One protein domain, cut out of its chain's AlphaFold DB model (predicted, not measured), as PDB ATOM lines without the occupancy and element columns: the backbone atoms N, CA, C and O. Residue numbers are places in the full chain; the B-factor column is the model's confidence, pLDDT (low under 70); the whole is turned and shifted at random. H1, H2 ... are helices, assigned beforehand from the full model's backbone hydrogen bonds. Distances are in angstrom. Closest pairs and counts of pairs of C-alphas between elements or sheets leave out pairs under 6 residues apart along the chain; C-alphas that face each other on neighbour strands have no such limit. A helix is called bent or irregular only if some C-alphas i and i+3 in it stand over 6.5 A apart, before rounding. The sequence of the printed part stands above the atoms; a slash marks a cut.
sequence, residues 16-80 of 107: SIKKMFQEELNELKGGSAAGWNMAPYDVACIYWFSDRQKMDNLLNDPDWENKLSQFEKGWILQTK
ATOM      1  N   SER A  16     -47.573  15.299  30.996       61.09
ATOM      2  CA  SER A  16     -48.312  14.296  31.775       61.09
ATOM      3  C   SER A  16     -47.735  12.884  31.630       61.09
ATOM      4  O   SER A  16     -47.662  12.152  32.616       61.09
ATOM      5  N   ILE A  17     -47.268  12.520  30.436       65.00
ATOM      6  CA  ILE A  17     -46.645  11.224  30.146       65.00
ATOM      7  C   ILE A  17     -45.294  11.102  30.862       65.00
ATOM      8  O   ILE A  17     -44.985  10.059  31.431       65.00
ATOM      9  N   LYS A  18     -44.524  12.193  30.932       69.62
ATOM     10  CA  LYS A  18     -43.244  12.240  31.657       69.62
ATOM     11  C   LYS A  18     -43.402  11.961  33.151       69.62
ATOM     12  O   LYS A  18     -42.570  11.264  33.725       69.62
ATOM     13  N   LYS A  19     -44.463  12.482  33.776       73.19
ATOM     14  CA  LYS A  19     -44.743  12.219  35.193       73.19
ATOM     15  C   LYS A  19     -45.072  10.742  35.433       73.19
ATOM     16  O   LYS A  19     -44.490  10.157  36.337       73.19
ATOM     17  N   MET A  20     -45.924  10.150  34.592       73.62
ATOM     18  CA  MET A  20     -46.282   8.728  34.691       73.62
ATOM     19  C   MET A  20     -45.051   7.822  34.526       73.62
ATOM     20  O   MET A  20     -44.782   6.995  35.389       73.62
ATOM     21  N   PHE A  21     -44.214   8.057  33.510       76.00
ATOM     22  CA  PHE A  21     -42.974   7.285  33.345       76.00
ATOM     23  C   PHE A  21     -41.954   7.510  34.466       76.00
ATOM     24  O   PHE A  21     -41.199   6.605  34.802       76.00
ATOM     25  N   GLN A  22     -41.900   8.706  35.063       81.12
ATOM     26  CA  GLN A  22     -41.024   8.943  36.209       81.12
ATOM     27  C   GLN A  22     -41.463   8.128  37.434       81.12
ATOM     28  O   GLN A  22     -40.598   7.698  38.197       81.12
ATOM     29  N   GLU A  23     -42.769   7.931  37.626       81.25
ATOM     30  CA  GLU A  23     -43.327   7.080  38.683       81.25
ATOM     31  C   GLU A  23     -42.955   5.609  38.449       81.25
ATOM     32  O   GLU A  23     -42.349   5.011  39.336       81.25
ATOM     33  N   GLU A  24     -43.149   5.081  37.237       80.25
ATOM     34  CA  GLU A  24     -42.702   3.725  36.861       80.25
ATOM     35  C   GLU A  24     -41.181   3.547  37.030       80.25
ATOM     36  O   GLU A  24     -40.705   2.568  37.604       80.25
ATOM     37  N   LEU A  25     -40.382   4.532  36.599       79.50
ATOM     38  CA  LEU A  25     -38.929   4.506  36.774       79.50
ATOM     39  C   LEU A  25     -38.541   4.477  38.259       79.50
ATOM     40  O   LEU A  25     -37.550   3.840  38.616       79.50
ATOM     41  N   ASN A  26     -39.296   5.157  39.128       82.62
ATOM     42  CA  ASN A  26     -39.029   5.172  40.566       82.62
ATOM     43  C   ASN A  26     -39.200   3.789  41.203       82.62
ATOM     44  O   ASN A  26     -38.438   3.461  42.113       82.62
ATOM     45  N   GLU A  27     -40.126   2.971  40.708       83.62
ATOM     46  CA  GLU A  27     -40.312   1.589  41.170       83.62
ATOM     47  C   GLU A  27     -39.082   0.714  40.863       83.62
ATOM     48  O   GLU A  27     -38.755  -0.203  41.617       83.62
ATOM     49  N   LEU A  28     -38.327   1.056  39.814       77.25
ATOM     50  CA  LEU A  28     -37.116   0.347  39.384       77.25
ATOM     51  C   LEU A  28     -35.818   0.873  40.032       77.25
ATOM     52  O   LEU A  28     -34.751   0.272  39.857       77.25
ATOM     53  N   LYS A  29     -35.875   1.974  40.799       72.88
ATOM     54  CA  LYS A  29     -34.687   2.638  41.383       72.88
ATOM     55  C   LYS A  29     -33.927   1.795  42.415       72.88
ATOM     56  O   LYS A  29     -32.801   2.146  42.751       72.88
ATOM     57  N   GLY A  30     -34.500   0.688  42.890       65.50
ATOM     58  CA  GLY A  30     -33.818  -0.290  43.750       65.50
ATOM     59  C   GLY A  30     -32.914  -1.290  43.010       65.50
ATOM     60  O   GLY A  30     -32.249  -2.090  43.663       65.50
ATOM     61  N   GLY A  31     -32.895  -1.269  41.672       74.00
ATOM     62  CA  GLY A  31     -32.130  -2.197  40.831       74.00
ATOM     63  C   GLY A  31     -31.230  -1.486  39.819       74.00
ATOM     64  O   GLY A  31     -30.485  -0.566  40.151       74.00
ATOM     65  N   SER A  32     -31.299  -1.902  38.555       71.06
ATOM     66  CA  SER A  32     -30.465  -1.380  37.460       71.06
ATOM     67  C   SER A  32     -30.707   0.095  37.110       71.06
ATOM     68  O   SER A  32     -29.890   0.685  36.409       71.06
ATOM     69  N   ALA A  33     -31.798   0.696  37.594       69.31
ATOM     70  CA  ALA A  33     -32.135   2.103  37.376       69.31
ATOM     71  C   ALA A  33     -31.786   3.008  38.575       69.31
ATOM     72  O   ALA A  33     -32.250   4.149  38.654       69.31
ATOM     73  N   ALA A  34     -30.990   2.521  39.535       80.69
ATOM     74  CA  ALA A  34     -30.556   3.322  40.675       80.69
ATOM     75  C   ALA A  34     -29.881   4.629  40.212       80.69
ATOM     76  O   ALA A  34     -28.902   4.622  39.467       80.69
ATOM     77  N   GLY A  35     -30.432   5.767  40.644       79.06
ATOM     78  CA  GLY A  35     -29.943   7.106  40.289       79.06
ATOM     79  C   GLY A  35     -30.445   7.671  38.954       79.06
ATOM     80  O   GLY A  35     -30.118   8.812  38.630       79.06
ATOM     81  N   TRP A  36     -31.251   6.931  38.191       80.56
ATOM     82  CA  TRP A  36     -31.776   7.412  36.911       80.56
ATOM     83  C   TRP A  36     -32.920   8.409  37.120       80.56
ATOM     84  O   TRP A  36     -33.750   8.252  38.015       80.56
ATOM     85  N   ASN A  37     -32.997   9.429  36.271       80.12
ATOM     86  CA  ASN A  37     -34.114  10.369  36.234       80.12
ATOM     87  C   ASN A  37     -34.576  10.546  34.793       80.12
ATOM     88  O   ASN A  37     -33.773  10.439  33.864       80.12
ATOM     89  N   MET A  38     -35.861  10.841  34.618       78.69
ATOM     90  CA  MET A  38     -36.379  11.252  33.323       78.69
ATOM     91  C   MET A  38     -35.647  12.508  32.864       78.69
ATOM     92  O   MET A  38     -35.375  13.417  33.655       78.69
ATOM     93  N   ALA A  39     -35.337  12.550  31.573       75.56
ATOM     94  CA  ALA A  39     -34.624  13.673  30.999       75.56
ATOM     95  C   ALA A  39     -35.402  14.989  31.218       75.56
ATOM     96  O   ALA A  39     -36.637  15.003  31.158       75.56
ATOM     97  N   PRO A  40     -34.715  16.113  31.487       73.94
ATOM     98  CA  PRO A  40     -35.368  17.352  31.899       73.94
ATOM     99  C   PRO A  40     -36.079  18.084  30.752       73.94
ATOM    100  O   PRO A  40     -36.774  19.057  31.023       73.94
ATOM    101  N   TYR A  41     -35.979  17.611  29.510       71.06
ATOM    102  CA  TYR A  41     -36.677  18.156  28.342       71.06
ATOM    103  C   TYR A  41     -38.034  17.472  28.095       71.06
ATOM    104  O   TYR A  41     -38.279  16.367  28.581       71.06
ATOM    105  N   ASP A  42     -38.930  18.150  27.373       65.75
ATOM    106  CA  ASP A  42     -40.278  17.651  27.042       65.75
ATOM    107  C   ASP A  42     -40.377  17.107  25.606       65.75
ATOM    108  O   ASP A  42     -41.327  16.410  25.270       65.75
ATOM    109  N   VAL A  43     -39.389  17.393  24.753       64.06
ATOM    110  CA  VAL A  43     -39.300  16.892  23.374       64.06
ATOM    111  C   VAL A  43     -37.841  16.559  23.067       64.06
ATOM    112  O   VAL A  43     -36.942  17.288  23.482       64.06
ATOM    113  N   ALA A  44     -37.612  15.471  22.330       67.81
ATOM    114  CA  ALA A  44     -36.318  15.138  21.744       67.81
ATOM    115  C   ALA A  44     -36.424  15.180  20.216       67.81
ATOM    116  O   ALA A  44     -37.346  14.597  19.642       67.81
ATOM    117  N   CYS A  45     -35.475  15.846  19.559       64.12
ATOM    118  CA  CYS A  45     -35.316  15.761  18.113       64.12
ATOM    119  C   CYS A  45     -34.194  14.770  17.795       64.12
ATOM    120  O   CYS A  45     -33.095  14.889  18.336       64.12
ATOM    121  N   ILE A  46     -34.475  13.777  16.951       69.19
ATOM    122  CA  ILE A  46     -33.525  12.716  16.604       69.19
ATOM    123  C   ILE A  46     -33.350  12.714  15.090       69.19
ATOM    124  O   ILE A  46     -34.305  12.478  14.349       69.19
ATOM    125  N   TYR A  47     -32.120  12.951  14.640       65.75
ATOM    126  CA  TYR A  47     -31.756  12.920  13.229       65.75
ATOM    127  C   TYR A  47     -30.999  11.634  12.909       65.75
ATOM    128  O   TYR A  47     -30.072  11.250  13.619       65.75
ATOM    129  N   TRP A  48     -31.380  10.990  11.808       65.50
ATOM    130  CA  TRP A  48     -30.718   9.794  11.301       65.50
ATOM    131  C   TRP A  48     -29.897  10.147  10.070       65.50
ATOM    132  O   TRP A  48     -30.421  10.694   9.099       65.50
ATOM    133  N   PHE A  49     -28.617   9.793  10.094       65.50
ATOM    134  CA  PHE A  49     -27.699  10.009   8.985       65.50
ATOM    135  C   PHE A  49     -27.113   8.671   8.538       65.50
ATOM    136  O   PHE A  49     -26.782   7.828   9.366       65.50
ATOM    137  N   SER A  50     -26.968   8.477   7.225       70.50
ATOM    138  CA  SER A  50     -26.306   7.283   6.676       70.50
ATOM    139  C   SER A  50     -24.796   7.278   6.918       70.50
ATOM    140  O   SER A  50     -24.169   6.227   6.879       70.50
ATOM    141  N   ASP A  51     -24.216   8.459   7.120       74.81
ATOM    142  CA  ASP A  51     -22.793   8.684   7.325       74.81
ATOM    143  C   ASP A  51     -22.574  10.064   7.968       74.81
ATOM    144  O   ASP A  51     -23.445  10.939   7.933       74.81
ATOM    145  N   ARG A  52     -21.392  10.259   8.556       74.31
ATOM    146  CA  ARG A  52     -21.035  11.487   9.278       74.31
ATOM    147  C   ARG A  52     -20.986  12.722   8.374       74.31
ATOM    148  O   ARG A  52     -21.328  13.806   8.832       74.31
ATOM    149  N   GLN A  53     -20.609  12.570   7.101       80.56
ATOM    150  CA  GLN A  53     -20.457  13.708   6.190       80.56
ATOM    151  C   GLN A  53     -21.797  14.412   5.958       80.56
ATOM    152  O   GLN A  53     -21.840  15.633   5.845       80.56
ATOM    153  N   LYS A  54     -22.908  13.670   5.930       77.31
ATOM    154  CA  LYS A  54     -24.242  14.272   5.794       77.31
ATOM    155  C   LYS A  54     -24.660  15.102   7.004       77.31
ATOM    156  O   LYS A  54     -25.293  16.136   6.818       77.31
ATOM    157  N   MET A  55     -24.296  14.673   8.212       81.75
ATOM    158  CA  MET A  55     -24.499  15.474   9.421       81.75
ATOM    159  C   MET A  55     -23.682  16.766   9.336       81.75
ATOM    160  O   MET A  55     -24.232  17.847   9.524       81.75
ATOM    161  N   ASP A  56     -22.399  16.657   8.983       81.00
ATOM    162  CA  ASP A  56     -21.518  17.819   8.841       81.00
ATOM    163  C   ASP A  56     -22.061  18.794   7.780       81.00
ATOM    164  O   ASP A  56     -22.098  20.000   8.011       81.00
ATOM    165  N   ASN A  57     -22.557  18.296   6.644       83.94
ATOM    166  CA  ASN A  57     -23.157  19.135   5.604       83.94
ATOM    167  C   ASN A  57     -24.422  19.858   6.092       83.94
ATOM    168  O   ASN A  57     -24.575  21.038   5.800       83.94
ATOM    169  N   LEU A  58     -25.300  19.178   6.840       81.56
ATOM    170  CA  LEU A  58     -26.518  19.782   7.397       81.56
ATOM    171  C   LEU A  58     -26.180  20.929   8.357       81.56
ATOM    172  O   LEU A  58     -26.773  21.999   8.276       81.56
ATOM    173  N   LEU A  59     -25.205  20.714   9.243       78.38
ATOM    174  CA  LEU A  59     -24.787  21.710  10.234       78.38
ATOM    175  C   LEU A  59     -24.083  22.925   9.613       78.38
ATOM    176  O   LEU A  59     -23.999  23.969  10.251       78.38
ATOM    177  N   ASN A  60     -23.582  22.794   8.383       82.75
ATOM    178  CA  ASN A  60     -22.983  23.887   7.618       82.75
ATOM    179  C   ASN A  60     -23.948  24.488   6.578       82.75
ATOM    180  O   ASN A  60     -23.537  25.368   5.820       82.75
ATOM    181  N   ASP A  61     -25.201  24.027   6.510       81.25
ATOM    182  CA  ASP A  61     -26.185  24.546   5.563       81.25
ATOM    183  C   ASP A  61     -26.657  25.949   6.004       81.25
ATOM    184  O   ASP A  61     -27.242  26.096   7.082       81.25
ATOM    185  N   PRO A  62     -26.452  27.002   5.191       81.50
ATOM    186  CA  PRO A  62     -26.923  28.346   5.519       81.50
ATOM    187  C   PRO A  62     -28.440  28.419   5.720       81.50
ATOM    188  O   PRO A  62     -28.918  29.281   6.461       81.50
ATOM    189  N   ASP A  63     -29.214  27.547   5.076       78.94
ATOM    190  CA  ASP A  63     -30.663  27.497   5.259       78.94
ATOM    191  C   ASP A  63     -31.050  26.927   6.628       78.94
ATOM    192  O   ASP A  63     -32.077  27.331   7.180       78.94
ATOM    193  N   TRP A  64     -30.228  26.046   7.204       72.50
ATOM    194  CA  TRP A  64     -30.441  25.509   8.547       72.50
ATOM    195  C   TRP A  64     -30.410  26.623   9.596       72.50
ATOM    196  O   TRP A  64     -31.364  26.808  10.361       72.50
ATOM    197  N   GLU A  65     -29.350  27.429   9.558       67.19
ATOM    198  CA  GLU A  65     -29.154  28.556  10.470       67.19
ATOM    199  C   GLU A  65     -30.229  29.637  10.269       67.19
ATOM    200  O   GLU A  65     -30.782  30.177  11.226       67.19
ATOM    201  N   ASN A  66     -30.583  29.945   9.019       70.69
ATOM    202  CA  ASN A  66     -31.455  31.086   8.737       70.69
ATOM    203  C   ASN A  66     -32.955  30.784   8.852       70.69
ATOM    204  O   ASN A  66     -33.731  31.708   9.100       70.69
ATOM    205  N   LYS A  67     -33.386  29.530   8.674       69.62
ATOM    206  CA  LYS A  67     -34.817  29.169   8.672       69.62
ATOM    207  C   LYS A  67     -35.218  28.406   9.925       69.62
ATOM    208  O   LYS A  67     -36.218  28.747  10.556       69.62
ATOM    209  N   LEU A  68     -34.446  27.384  10.284       66.06
ATOM    210  CA  LEU A  68     -34.811  26.455  11.349       66.06
ATOM    211  C   LEU A  68     -34.534  27.076  12.720       66.06
ATOM    212  O   LEU A  68     -35.457  27.225  13.520       66.06
ATOM    213  N   SER A  69     -33.316  27.588  12.925       65.19
ATOM    214  CA  SER A  69     -32.931  28.253  14.177       65.19
ATOM    215  C   SER A  69     -33.810  29.474  14.491       65.19
ATOM    216  O   SER A  69     -34.187  29.684  15.645       65.19
ATOM    217  N   GLN A  70     -34.223  30.252  13.477       69.56
ATOM    218  CA  GLN A  70     -35.124  31.399  13.671       69.56
ATOM    219  C   GLN A  70     -36.556  30.995  14.043       69.56
ATOM    220  O   GLN A  70     -37.159  31.637  14.903       69.56
ATOM    221  N   PHE A  71     -37.094  29.935  13.430       68.12
ATOM    222  CA  PHE A  71     -38.414  29.394  13.770       68.12
ATOM    223  C   PHE A  71     -38.445  28.804  15.187       68.12
ATOM    224  O   PHE A  71     -39.420  28.960  15.922       68.12
ATOM    225  N   GLU A  72     -37.363  28.145  15.583       67.81
ATOM    226  CA  GLU A  72     -37.229  27.441  16.856       67.81
ATOM    227  C   GLU A  72     -36.994  28.366  18.061       67.81
ATOM    228  O   GLU A  72     -37.412  28.064  19.182       67.81
ATOM    229  N   LYS A  73     -36.400  29.542  17.831       66.31
ATOM    230  CA  LYS A  73     -35.965  30.493  18.871       66.31
ATOM    231  C   LYS A  73     -37.057  30.922  19.861       66.31
ATOM    232  O   LYS A  73     -36.742  31.392  20.952       66.31
ATOM    233  N   GLY A  74     -38.330  30.805  19.480       66.19
ATOM    234  CA  GLY A  74     -39.471  31.220  20.301       66.19
ATOM    235  C   GLY A  74     -40.018  30.154  21.253       66.19
ATOM    236  O   GLY A  74     -40.760  30.504  22.168       66.19
ATOM    237  N   TRP A  75     -39.698  28.875  21.047       65.12
ATOM    238  CA  TRP A  75     -40.371  27.779  21.760       65.12
ATOM    239  C   TRP A  75     -39.455  26.616  22.156       65.12
ATOM    240  O   TRP A  75     -39.901  25.739  22.895       65.12
ATOM    241  N   ILE A  76     -38.174  26.637  21.767       67.19
ATOM    242  CA  ILE A  76     -37.155  25.743  22.329       67.19
ATOM    243  C   ILE A  76     -36.039  26.523  23.029       67.19
ATOM    244  O   ILE A  76     -35.618  27.600  22.603       67.19
ATOM    245  N   LEU A  77     -35.526  25.961  24.125       67.81
ATOM    246  CA  LEU A  77     -34.393  26.524  24.850       67.81
ATOM    247  C   LEU A  77     -33.079  26.050  24.209       67.81
ATOM    248  O   LEU A  77     -32.462  25.091  24.664       67.81
ATOM    249  N   GLN A  78     -32.641  26.749  23.162       64.25
ATOM    250  CA  GLN A  78     -31.466  26.387  22.349       64.25
ATOM    251  C   GLN A  78     -30.140  26.314  23.136       64.25
ATOM    252  O   GLN A  78     -29.176  25.716  22.673       64.25
ATOM    253  N   THR A  79     -30.070  26.900  24.336       67.12
ATOM    254  CA  THR A  79     -28.866  26.905  25.188       67.12
ATOM    255  C   THR A  79     -28.717  25.666  26.072       67.12
ATOM    256  O   THR A  79     -27.700  25.526  26.749       67.12
ATOM    257  N   LYS A  80     -29.716  24.775  26.102       63.72
ATOM    258  CA  LYS A  80     -29.688  23.527  26.875       63.72
ATOM    259  C   LYS A  80     -30.022  22.352  25.964       63.72
ATOM    260  O   LYS A  80     -31.157  21.885  25.941       63.72
TER     261      LYS A  80
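This is residues 16 to 80 of the 107 residues of an uncharacterized protein of Valsa mali var. pyri (UniProt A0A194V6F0). Picture a long, open strand of chain with a helix at one end and a two-helix corner at the other: H1 stands at the first end, a long link folds back beside H1 and then crosses to the far end, and there H2 and H3 meet near their ends as an L. After H3 the last residues, 73 to 80, fold back from that end toward the middle of the long axis. The printed part has 65 residues with three named helices, in the order H1, H2, H3, and no named strand; the class is all helix, though under half of the residues, 31 of 65, are in named elements. The whole is extended, with a radius of gyration of the C-alphas of 17.2 A, and elongated, with spans of 48 by 31 by 18 A.

Begin with the longest helix, H1, residues 16 to 27; it touches no helix. Move on to H2, residues 52 to 59, and you will find it apart from H1. H3, residues 62 to 72, is apart from H1 too. H2 and H3 are close but not clearly touching, with 1 pair of C-alphas within 8 A, the closest being those of Leu 58 and Trp 64, 7.0 A apart. Their lines stand at a steep tilt of 66 degrees, the same way, and their centres are 15.5 A apart. In the backbones of H1 and H2 every O i to N i+4 pair is within hydrogen-bond range; in H3 it is 5 of 7.

Find C-alpha 16 of Ser 16 at (-48.312, 14.296, 31.775); from there H1 runs 17.7 A through its 12 residues to C-alpha 27 at (-40.312, 1.589, 41.170). H2 begins at C-alpha 52, at (-21.035, 11.487, 9.278), and its 8 residues end at Leu 59. H3 begins at Pro 62, and its 11 residues run 15.3 A to C-alpha 72 at (-37.229, 27.441, 16.856). H3 is neither bent nor irregular, but only just: C-alphas 66 and 69 are 6.3 A apart.

The two C-alphas farthest apart are those of Gly 30 and Pro 62, at 48.3 A. The printed part has no cut. The link from H1 to H2, residues 28 to 51, is long, and the link from H2 to H3 is tight, with 2 residues. Residues 59 to 68, of which 62 to 68 belong to H3, stand free, and so do residues 70 to 75, of which 70 to 72 belong to H3. Look in the B-factor column for the pLDDT: its mean over the printed part is 72.9, and 28 residues are under 70, among them residues 16 to 18, 42 to 49 and 67 to 80.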